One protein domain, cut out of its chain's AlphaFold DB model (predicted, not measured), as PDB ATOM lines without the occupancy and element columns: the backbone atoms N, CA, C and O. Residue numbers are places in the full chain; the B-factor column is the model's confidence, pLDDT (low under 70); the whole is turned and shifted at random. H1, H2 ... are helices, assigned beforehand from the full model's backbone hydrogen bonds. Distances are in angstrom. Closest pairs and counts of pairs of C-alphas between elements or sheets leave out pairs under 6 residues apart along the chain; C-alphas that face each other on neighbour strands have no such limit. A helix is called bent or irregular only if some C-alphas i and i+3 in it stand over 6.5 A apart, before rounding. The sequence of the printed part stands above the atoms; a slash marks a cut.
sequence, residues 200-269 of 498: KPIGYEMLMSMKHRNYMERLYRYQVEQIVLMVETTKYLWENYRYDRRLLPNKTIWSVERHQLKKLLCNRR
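What this domain is: This is residues 200 to 269 of the 498 residues of the protein "Uncharacterized protein, isoform B" of Drosophila yakuba (UniProt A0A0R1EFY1). Picture one very long helix, H1, as a rod, with a loop at its far end that folds back toward it and leads into a short helix, H2, set crosswise beside the later part of H1. Residues 200 to 228, of which 201 to 228 belong to H1, stick out free, and so do residues 242 to 248 at the turn. The printed part has 70 residues with two named helices, H1 then H2, and no named strand; its class is all helix. It is extended, with a radius of gyration of the C-alphas of 20.8 A and spans of 71 by 26 by 18 A.

Where its parts are: Find C-alpha 201 at (-12.231, -50.232, -32.169); from there H1, residues 201 to 243, runs 63.8 A to C-alpha 243 at (6.377, 3.148, -2.585). Pass residues 244 to 257, which hold no named element, and you reach H2, residues 258 to 267, 16.6 A long, ending at C-alpha 267 at (-11.122, -8.868, -5.583). H2 is neither bent nor irregular, but only just: C-alphas 263 and 266 are 6.2 A apart.

How they stand to each other: Look at residues 233 to 234, the part of H1 that alone touches H2. The two helices only just touch, with 3 pairs of C-alphas within 8 A; the closest C-alphas are those of Thr 234 and Leu 261, 7.4 A apart. Their lines stand about perpendicular, at 76 degrees. In H1 every O i to N i+4 pair is within hydrogen-bond range; in H2 2 of 6 are, beside 3 of 7 O i to N i+3 pairs.

The domain as a whole: The two C-alphas farthest apart are those of Lys 200 and Arg 246, at 70.8 A. The printed part has no cut, and the link from H1 to H2, 14 residues, is long. In the B-factor column the mean pLDDT of the printed part is 77.3; residues 200 to 202, 245 and 247 to 269 of this model are under 70.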
ATOM      1  N   LYS A 200     -14.532 -49.254 -36.285       65.62
ATOM      2  CA  LYS A 200     -13.657 -50.313 -35.775       65.62
ATOM      3  C   LYS A 200     -12.959 -49.792 -34.510       65.62
ATOM      4  O   LYS A 200     -12.607 -48.609 -34.493       65.62
ATOM      5  N   PRO A 201     -12.713 -50.640 -33.498       59.97
ATOM      6  CA  PRO A 201     -12.231 -50.232 -32.169       59.97
ATOM      7  C   PRO A 201     -11.046 -49.247 -32.210       59.97
ATOM      8  O   PRO A 201     -10.985 -48.299 -31.435       59.97
ATOM      9  N   ILE A 202     -10.189 -49.380 -33.226       69.31
ATOM     10  CA  ILE A 202      -9.034 -48.515 -33.492       69.31
ATOM     11  C   ILE A 202      -9.417 -47.025 -33.664       69.31
ATOM     12  O   ILE A 202      -8.713 -46.144 -33.174       69.31
ATOM     13  N   GLY A 203     -10.531 -46.708 -34.334       80.50
ATOM     14  CA  GLY A 203     -10.960 -45.321 -34.558       80.50
ATOM     15  C   GLY A 203     -11.528 -44.654 -33.301       80.50
ATOM     16  O   GLY A 203     -11.318 -43.461 -33.075       80.50
ATOM     17  N   TYR A 204     -12.205 -45.435 -32.457       81.94
ATOM     18  CA  TYR A 204     -12.785 -44.952 -31.205       81.94
ATOM     19  C   TYR A 204     -11.704 -44.652 -30.156       81.94
ATOM     20  O   TYR A 204     -11.712 -43.578 -29.551       81.94
ATOM     21  N   GLU A 205     -10.716 -45.538 -29.998       85.06
ATOM     22  CA  GLU A 205      -9.592 -45.334 -29.074       85.06
ATOM     23  C   GLU A 205      -8.748 -44.107 -29.440       85.06
ATOM     24  O   GLU A 205      -8.372 -43.325 -28.561       85.06
ATOM     25  N   MET A 206      -8.497 -43.879 -30.736       86.81
ATOM     26  CA  MET A 206      -7.801 -42.675 -31.206       86.81
ATOM     27  C   MET A 206      -8.590 -41.399 -30.889       86.81
ATOM     28  O   MET A 206      -8.006 -40.418 -30.419       86.81
ATOM     29  N   LEU A 207      -9.913 -41.408 -31.094       88.06
ATOM     30  CA  LEU A 207     -10.774 -40.269 -30.776       88.06
ATOM     31  C   LEU A 207     -10.785 -39.975 -29.268       88.06
ATOM     32  O   LEU A 207     -10.650 -38.815 -28.864       88.06
ATOM     33  N   MET A 208     -10.896 -41.008 -28.432       87.25
ATOM     34  CA  MET A 208     -10.864 -40.865 -26.973       87.25
ATOM     35  C   MET A 208      -9.492 -40.404 -26.474       87.25
ATOM     36  O   MET A 208      -9.418 -39.488 -25.653       87.25
ATOM     37  N   SER A 209      -8.407 -40.929 -27.043       86.12
ATOM     38  CA  SER A 209      -7.038 -40.481 -26.757       86.12
ATOM     39  C   SER A 209      -6.834 -39.007 -27.117       86.12
ATOM     40  O   SER A 209      -6.210 -38.254 -26.367       86.12
ATOM     41  N   MET A 210      -7.398 -38.557 -28.243       91.38
ATOM     42  CA  MET A 210      -7.338 -37.158 -28.663       91.38
ATOM     43  C   MET A 210      -8.146 -36.245 -27.730       91.38
ATOM     44  O   MET A 210      -7.656 -35.183 -27.339       91.38
ATOM     45  N   LYS A 211      -9.348 -36.666 -27.310       91.81
ATOM     46  CA  LYS A 211     -10.152 -35.945 -26.306       91.81
ATOM     47  C   LYS A 211      -9.420 -35.844 -24.964       91.81
ATOM     48  O   LYS A 211      -9.360 -34.754 -24.395       91.81
ATOM     49  N   HIS A 212      -8.817 -36.936 -24.500       92.12
ATOM     50  CA  HIS A 212      -8.053 -36.972 -23.253       92.12
ATOM     51  C   HIS A 212      -6.832 -36.043 -23.297       92.12
ATOM     52  O   HIS A 212      -6.629 -35.241 -22.386       92.12
ATOM     53  N   ARG A 213      -6.064 -36.064 -24.395       94.88
ATOM     54  CA  ARG A 213      -4.920 -35.158 -24.587       94.88
ATOM     55  C   ARG A 213      -5.341 -33.687 -24.548       94.88
ATOM     56  O   ARG A 213      -4.714 -32.895 -23.851       94.88
ATOM     57  N   ASN A 214      -6.423 -33.334 -25.244       94.12
ATOM     58  CA  ASN A 214      -6.953 -31.968 -25.246       94.12
ATOM     59  C   ASN A 214      -7.436 -31.531 -23.852       94.12
ATOM     60  O   ASN A 214      -7.289 -30.366 -23.483       94.12
ATOM     61  N   TYR A 215      -8.014 -32.450 -23.077       93.94
ATOM     62  CA  TYR A 215      -8.416 -32.190 -21.695       93.94
ATOM     63  C   TYR A 215      -7.202 -31.912 -20.799       93.94
ATOM     64  O   TYR A 215      -7.176 -30.891 -20.110       93.94
ATOM     65  N   MET A 216      -6.171 -32.754 -20.874       95.75
ATOM     66  CA  MET A 216      -4.935 -32.559 -20.112       95.75
ATOM     67  C   MET A 216      -4.237 -31.248 -20.480       95.75
ATOM     68  O   MET A 216      -3.823 -30.502 -19.598       95.75
ATOM     69  N   GLU A 217      -4.184 -30.890 -21.766       95.00
ATOM     70  CA  GLU A 217      -3.617 -29.609 -22.198       95.00
ATOM     71  C   GLU A 217      -4.366 -28.407 -21.593       95.00
ATOM     72  O   GLU A 217      -3.741 -27.432 -21.170       95.00
ATOM     73  N   ARG A 218      -5.701 -28.473 -21.492       94.00
ATOM     74  CA  ARG A 218      -6.495 -27.420 -20.837       94.00
ATOM     75  C   ARG A 218      -6.184 -27.313 -19.346       94.00
ATOM     76  O   ARG A 218      -6.072 -26.195 -18.847       94.00
ATOM     77  N   LEU A 219      -6.017 -28.440 -18.654       93.12
ATOM     78  CA  LEU A 219      -5.626 -28.447 -17.242       93.12
ATOM     79  C   LEU A 219      -4.246 -27.816 -17.034       93.12
ATOM     80  O   LEU A 219      -4.103 -26.951 -16.169       93.12
ATOM     81  N   TYR A 220      -3.258 -28.173 -17.859       93.50
ATOM     82  CA  TYR A 220      -1.924 -27.575 -17.777       93.50
ATOM     83  C   TYR A 220      -1.949 -26.070 -18.053       93.50
ATOM     84  O   TYR A 220      -1.361 -25.300 -17.295       93.50
ATOM     85  N   ARG A 221      -2.679 -25.623 -19.083       93.25
ATOM     86  CA  ARG A 221      -2.845 -24.187 -19.367       93.25
ATOM     87  C   ARG A 221      -3.455 -23.442 -18.181       93.25
ATOM     88  O   ARG A 221      -2.946 -22.391 -17.808       93.25
ATOM     89  N   TYR A 222      -4.480 -24.012 -17.548       94.50
ATOM     90  CA  TYR A 222      -5.093 -23.421 -16.361       94.50
ATOM     91  C   TYR A 222      -4.103 -23.304 -15.192       94.50
ATOM     92  O   TYR A 222      -4.030 -22.258 -14.550       94.50
ATOM     93  N   GLN A 223      -3.301 -24.340 -14.928       91.88
ATOM     94  CA  GLN A 223      -2.274 -24.292 -13.880       91.88
ATOM     95  C   GLN A 223      -1.210 -23.225 -14.164       91.88
ATOM     96  O   GLN A 223      -0.845 -22.469 -13.263       91.88
ATOM     97  N   VAL A 224      -0.754 -23.115 -15.415       93.69
ATOM     98  CA  VAL A 224       0.194 -22.073 -15.833       93.69
ATOM     99  C   VAL A 224      -0.404 -20.678 -15.632       93.69
ATOM    100  O   VAL A 224       0.261 -19.811 -15.070       93.69
ATOM    101  N   GLU A 225      -1.669 -20.463 -16.000       94.31
ATOM    102  CA  GLU A 225      -2.364 -19.188 -15.768       94.31
ATOM    103  C   GLU A 225      -2.443 -18.825 -14.273       94.31
ATOM    104  O   GLU A 225      -2.244 -17.661 -13.916       94.31
ATOM    105  N   GLN A 226      -2.670 -19.799 -13.382       91.88
ATOM    106  CA  GLN A 226      -2.657 -19.563 -11.930       91.88
ATOM    107  C   GLN A 226      -1.270 -19.151 -11.421       91.88
ATOM    108  O   GLN A 226      -1.159 -18.243 -10.594       91.88
ATOM    109  N   ILE A 227      -0.208 -19.787 -11.923       91.00
ATOM    110  CA  ILE A 227       1.171 -19.448 -11.550       91.00
ATOM    111  C   ILE A 227       1.516 -18.036 -12.032       91.00
ATOM    112  O   ILE A 227       2.026 -17.237 -11.246       91.00
ATOM    113  N   VAL A 228       1.187 -17.696 -13.280       94.81
ATOM    114  CA  VAL A 228       1.411 -16.349 -13.830       94.81
ATOM    115  C   VAL A 228       0.683 -15.297 -12.993       94.81
ATOM    116  O   VAL A 228       1.293 -14.309 -12.589       94.81
ATOM    117  N   LEU A 229      -0.580 -15.543 -12.631       93.31
ATOM    118  CA  LEU A 229      -1.345 -14.640 -11.770       93.31
ATOM    119  C   LEU A 229      -0.689 -14.457 -10.390       93.31
ATOM    120  O   LEU A 229      -0.622 -13.341  -9.866       93.31
ATOM    121  N   MET A 230      -0.189 -15.534  -9.785       90.38
ATOM    122  CA  MET A 230       0.508 -15.474  -8.499       90.38
ATOM    123  C   MET A 230       1.804 -14.652  -8.594       90.38
ATOM    124  O   MET A 230       2.095 -13.845  -7.707       90.38
ATOM    125  N   VAL A 231       2.562 -14.806  -9.680       91.75
ATOM    126  CA  VAL A 231       3.793 -14.038  -9.921       91.75
ATOM    127  C   VAL A 231       3.479 -12.555 -10.139       91.75
ATOM    128  O   VAL A 231       4.096 -11.700  -9.501       91.75
ATOM    129  N   GLU A 232       2.486 -12.228 -10.968       92.06
ATOM    130  CA  GLU A 232       2.088 -10.841 -11.238       92.06
ATOM    131  C   GLU A 232       1.554 -10.129  -9.991       92.06
ATOM    132  O   GLU A 232       1.920  -8.982  -9.720       92.06
ATOM    133  N   THR A 233       0.729 -10.807  -9.192       87.44
ATOM    134  CA  THR A 233       0.201 -10.241  -7.939       87.44
ATOM    135  C   THR A 233       1.297 -10.020  -6.902       87.44
ATOM    136  O   THR A 233       1.301  -8.987  -6.228       87.44
ATOM    137  N   THR A 234       2.269 -10.930  -6.820       84.75
ATOM    138  CA  THR A 234       3.445 -10.771  -5.951       84.75
ATOM    139  C   THR A 234       4.310  -9.596  -6.407       84.75
ATOM    140  O   THR A 234       4.706  -8.767  -5.583       84.75
ATOM    141  N   LYS A 235       4.544  -9.460  -7.719       88.19
ATOM    142  CA  LYS A 235       5.266  -8.320  -8.299       88.19
ATOM    143  C   LYS A 235       4.572  -6.994  -7.980       88.19
ATOM    144  O   LYS A 235       5.221  -6.072  -7.491       88.19
ATOM    145  N   TYR A 236       3.257  -6.912  -8.188       85.88
ATOM    146  CA  TYR A 236       2.467  -5.712  -7.896       85.88
ATOM    147  C   TYR A 236       2.514  -5.328  -6.413       85.88
ATOM    148  O   TYR A 236       2.690  -4.157  -6.069       85.88
ATOM    149  N   LEU A 237       2.376  -6.306  -5.515       85.50
ATOM    150  CA  LEU A 237       2.488  -6.067  -4.078       85.50
ATOM    151  C   LEU A 237       3.838  -5.472  -3.706       85.50
ATOM    152  O   LEU A 237       3.894  -4.539  -2.910       85.50
ATOM    153  N   TRP A 238       4.907  -5.980  -4.308       81.31
ATOM    154  CA  TRP A 238       6.254  -5.524  -4.019       81.31
ATOM    155  C   TRP A 238       6.548  -4.133  -4.579       81.31
ATOM    156  O   TRP A 238       7.145  -3.306  -3.890       81.31
ATOM    157  N   GLU A 239       6.078  -3.847  -5.794       85.31
ATOM    158  CA  GLU A 239       6.139  -2.499  -6.356       85.31
ATOM    159  C   GLU A 239       5.430  -1.505  -5.430       85.31
ATOM    160  O   GLU A 239       6.025  -0.492  -5.076       85.31
ATOM    161  N   ASN A 240       4.229  -1.821  -4.934       82.50
ATOM    162  CA  ASN A 240       3.537  -0.952  -3.976       82.50
ATOM    163  C   ASN A 240       4.252  -0.850  -2.624       82.50
ATOM    164  O   ASN A 240       4.311   0.241  -2.062       82.50
ATOM    165  N   TYR A 241       4.837  -1.943  -2.122       79.69
ATOM    166  CA  TYR A 241       5.599  -1.937  -0.868       79.69
ATOM    167  C   TYR A 241       6.809  -1.000  -0.941       79.69
ATOM    168  O   TYR A 241       7.107  -0.307   0.027       79.69
ATOM    169  N   ARG A 242       7.484  -0.928  -2.097       74.69
ATOM    170  CA  ARG A 242       8.592   0.018  -2.314       74.69
ATOM    171  C   ARG A 242       8.155   1.481  -2.252       74.69
ATOM    172  O   ARG A 242       8.964   2.335  -1.896       74.69
ATOM    173  N   TYR A 243       6.908   1.783  -2.613       78.12
ATOM    174  CA  TYR A 243       6.377   3.148  -2.585       78.12
ATOM    175  C   TYR A 243       5.699   3.511  -1.257       78.12
ATOM    176  O   TYR A 243       5.538   4.701  -0.967       78.12
ATOM    177  N   ASP A 244       5.329   2.529  -0.434       71.38
ATOM    178  CA  ASP A 244       4.691   2.778   0.855       71.38
ATOM    179  C   ASP A 244       5.726   3.038   1.962       71.38
ATOM    180  O   ASP A 244       6.214   2.140   2.646       71.38
ATOM    181  N   ARG A 245       6.033   4.323   2.171       66.50
ATOM    182  CA  ARG A 245       6.940   4.809   3.229       66.50
ATOM    183  C   ARG A 245       6.489   4.474   4.656       66.50
ATOM    184  O   ARG A 245       7.238   4.748   5.590       66.50
ATOM    185  N   ARG A 246       5.269   3.966   4.856       75.25
ATOM    186  CA  ARG A 246       4.745   3.634   6.192       75.25
ATOM    187  C   ARG A 246       5.151   2.242   6.664       75.25
ATOM    188  O   ARG A 246       4.966   1.930   7.839       75.25
ATOM    189  N   LEU A 247       5.674   1.406   5.774       64.06
ATOM    190  CA  LEU A 247       6.052   0.037   6.100       64.06
ATOM    191  C   LEU A 247       7.496   0.006   6.602       64.06
ATOM    192  O   LEU A 247       8.371   0.672   6.054       64.06
ATOM    193  N   LEU A 248       7.735  -0.744   7.686       64.69
ATOM    194  CA  LEU A 248       9.064  -0.833   8.284       64.69
ATOM    195  C   LEU A 248      10.072  -1.358   7.240       64.69
ATOM    196  O   LEU A 248       9.806  -2.396   6.627       64.69
ATOM    197  N   PRO A 249      11.244  -0.714   7.088       62.56
ATOM    198  CA  PRO A 249      12.220  -0.994   6.027       62.56
ATOM    199  C   PRO A 249      12.843  -2.403   6.054       62.56
ATOM    200  O   PRO A 249      13.590  -2.753   5.147       62.56
ATOM    201  N   ASN A 250      12.506  -3.238   7.042       62.19
ATOM    202  CA  ASN A 250      13.146  -4.535   7.278       62.19
ATOM    203  C   ASN A 250      12.264  -5.748   6.939       62.19
ATOM    204  O   ASN A 250      12.655  -6.882   7.213       62.19
ATOM    205  N   LYS A 251      11.073  -5.557   6.355       62.38
ATOM    206  CA  LYS A 251      10.261  -6.691   5.888       62.38
ATOM    207  C   LYS A 251      10.747  -7.173   4.523       62.38
ATOM    208  O   LYS A 251      10.519  -6.535   3.499       62.38
ATOM    209  N   THR A 252      11.426  -8.317   4.514       62.81
ATOM    210  CA  THR A 252      11.861  -8.997   3.288       62.81
ATOM    211  C   THR A 252      10.708  -9.775   2.651       62.81
ATOM    212  O   THR A 252       9.699 -10.063   3.297       62.81
ATOM    213  N   ILE A 253      10.863 -10.160   1.382       58.03
ATOM    214  CA  ILE A 253       9.898 -10.972   0.612       58.03
ATOM    215  C   ILE A 253       9.465 -12.268   1.324       58.03
ATOM    216  O   ILE A 253       8.351 -12.737   1.126       58.03
ATOM    217  N   TRP A 254      10.316 -12.806   2.201       58.41
ATOM    218  CA  TRP A 254      10.066 -14.019   2.981       58.41
ATOM    219  C   TRP A 254       9.233 -13.772   4.246       58.41
ATOM    220  O   TRP A 254       8.737 -14.719   4.850       58.41
ATOM    221  N   SER A 255       9.056 -12.507   4.639       64.69
ATOM    222  CA  SER A 255       8.250 -12.099   5.799       64.69
ATOM    223  C   SER A 255       6.779 -11.818   5.460       64.69
ATOM    224  O   SER A 255       5.980 -11.548   6.360       64.69
ATOM    225  N   VAL A 256       6.406 -11.875   4.175       63.50
ATOM    226  CA  VAL A 256       5.007 -11.779   3.738       63.50
ATOM    227  C   VAL A 256       4.368 -13.157   3.874       63.50
ATOM    228  O   VAL A 256       4.641 -14.072   3.100       63.50
ATOM    229  N   GLU A 257       3.510 -13.327   4.875       65.44
ATOM    230  CA  GLU A 257       2.837 -14.602   5.103       65.44
ATOM    231  C   GLU A 257       1.906 -14.959   3.931       65.44
ATOM    232  O   GLU A 257       1.154 -14.119   3.429       65.44
ATOM    233  N   ARG A 258       1.888 -16.238   3.523       57.91
ATOM    234  CA  ARG A 258       1.104 -16.732   2.365       57.91
ATOM    235  C   ARG A 258      -0.389 -16.376   2.427       57.91
ATOM    236  O   ARG A 258      -1.040 -16.237   1.393       57.91
ATOM    237  N   HIS A 259      -0.953 -16.212   3.622       65.06
ATOM    238  CA  HIS A 259      -2.358 -15.840   3.785       65.06
ATOM    239  C   HIS A 259      -2.652 -14.386   3.368       65.06
ATOM    240  O   HIS A 259      -3.792 -14.072   3.019       65.06
ATOM    241  N   GLN A 260      -1.645 -13.506   3.373       63.34
ATOM    242  CA  GLN A 260      -1.771 -12.117   2.924       63.34
ATOM    243  C   GLN A 260      -1.866 -12.053   1.392       63.34
ATOM    244  O   GLN A 260      -2.656 -11.279   0.859       63.34
ATOM    245  N   LEU A 261      -1.163 -12.953   0.692       61.38
ATOM    246  CA  LEU A 261      -1.266 -13.125  -0.762       61.38
ATOM    247  C   LEU A 261      -2.640 -13.681  -1.174       61.38
ATOM    248  O   LEU A 261      -3.256 -13.207  -2.128       61.38
ATOM    249  N   LYS A 262      -3.169 -14.648  -0.411       58.53
ATOM    250  CA  LYS A 262      -4.427 -15.343  -0.741       58.53
ATOM    251  C   LYS A 262      -5.665 -14.435  -0.686       58.53
ATOM    252  O   LYS A 262      -6.595 -14.635  -1.460       58.53
ATOM    253  N   LYS A 263      -5.681 -13.423   0.192       57.47
ATOM    254  CA  LYS A 263      -6.830 -12.508   0.367       57.47
ATOM    255  C   LYS A 263      -7.012 -11.509  -0.783       57.47
ATOM    256  O   LYS A 263      -8.124 -11.035  -0.998       57.47
ATOM    257  N   LEU A 264      -5.952 -11.189  -1.524       54.53
ATOM    258  CA  LEU A 264      -5.999 -10.188  -2.597       54.53
ATOM    259  C   LEU A 264      -6.507 -10.748  -3.931       54.53
ATOM    260  O   LEU A 264      -7.103 -10.012  -4.717       54.53
ATOM    261  N   LEU A 265      -6.353 -12.056  -4.152       51.31
ATOM    262  CA  LEU A 265      -6.778 -12.743  -5.379       51.31
ATOM    263  C   LEU A 265      -8.304 -12.698  -5.602       51.31
ATOM    264  O   LEU A 265      -8.768 -12.776  -6.738       51.31
ATOM    265  N   CYS A 266      -9.096 -12.506  -4.543       49.22
ATOM    266  CA  CYS A 266     -10.558 -12.567  -4.595       49.22
ATOM    267  C   CYS A 266     -11.226 -11.310  -5.189       49.22
ATOM    268  O   CYS A 266     -12.394 -11.362  -5.567       49.22
ATOM    269  N   ASN A 267     -10.518 -10.179  -5.289       47.69
ATOM    270  CA  ASN A 267     -11.122  -8.868  -5.583       47.69
ATOM    271  C   ASN A 267     -10.751  -8.295  -6.966       47.69
ATOM    272  O   ASN A 267     -10.746  -7.081  -7.167       47.69
ATOM    273  N   ARG A 268     -10.500  -9.157  -7.964       47.66
ATOM    274  CA  ARG A 268     -10.106  -8.779  -9.343       47.66
ATOM    275  C   ARG A 268     -10.989  -7.700  -9.998       47.66
ATOM    276  O   ARG A 268     -10.496  -6.952 -10.837       47.66
ATOM    277  N   ARG A 269     -12.272  -7.584  -9.627       47.97
ATOM    278  CA  ARG A 269     -13.234  -6.665 -10.273       47.97
ATOM    279  C   ARG A 269     -12.910  -5.175 -10.107       47.97
ATOM    280  O   ARG A 269     -13.318  -4.398 -10.960       47.97
TER     281      ARG A 269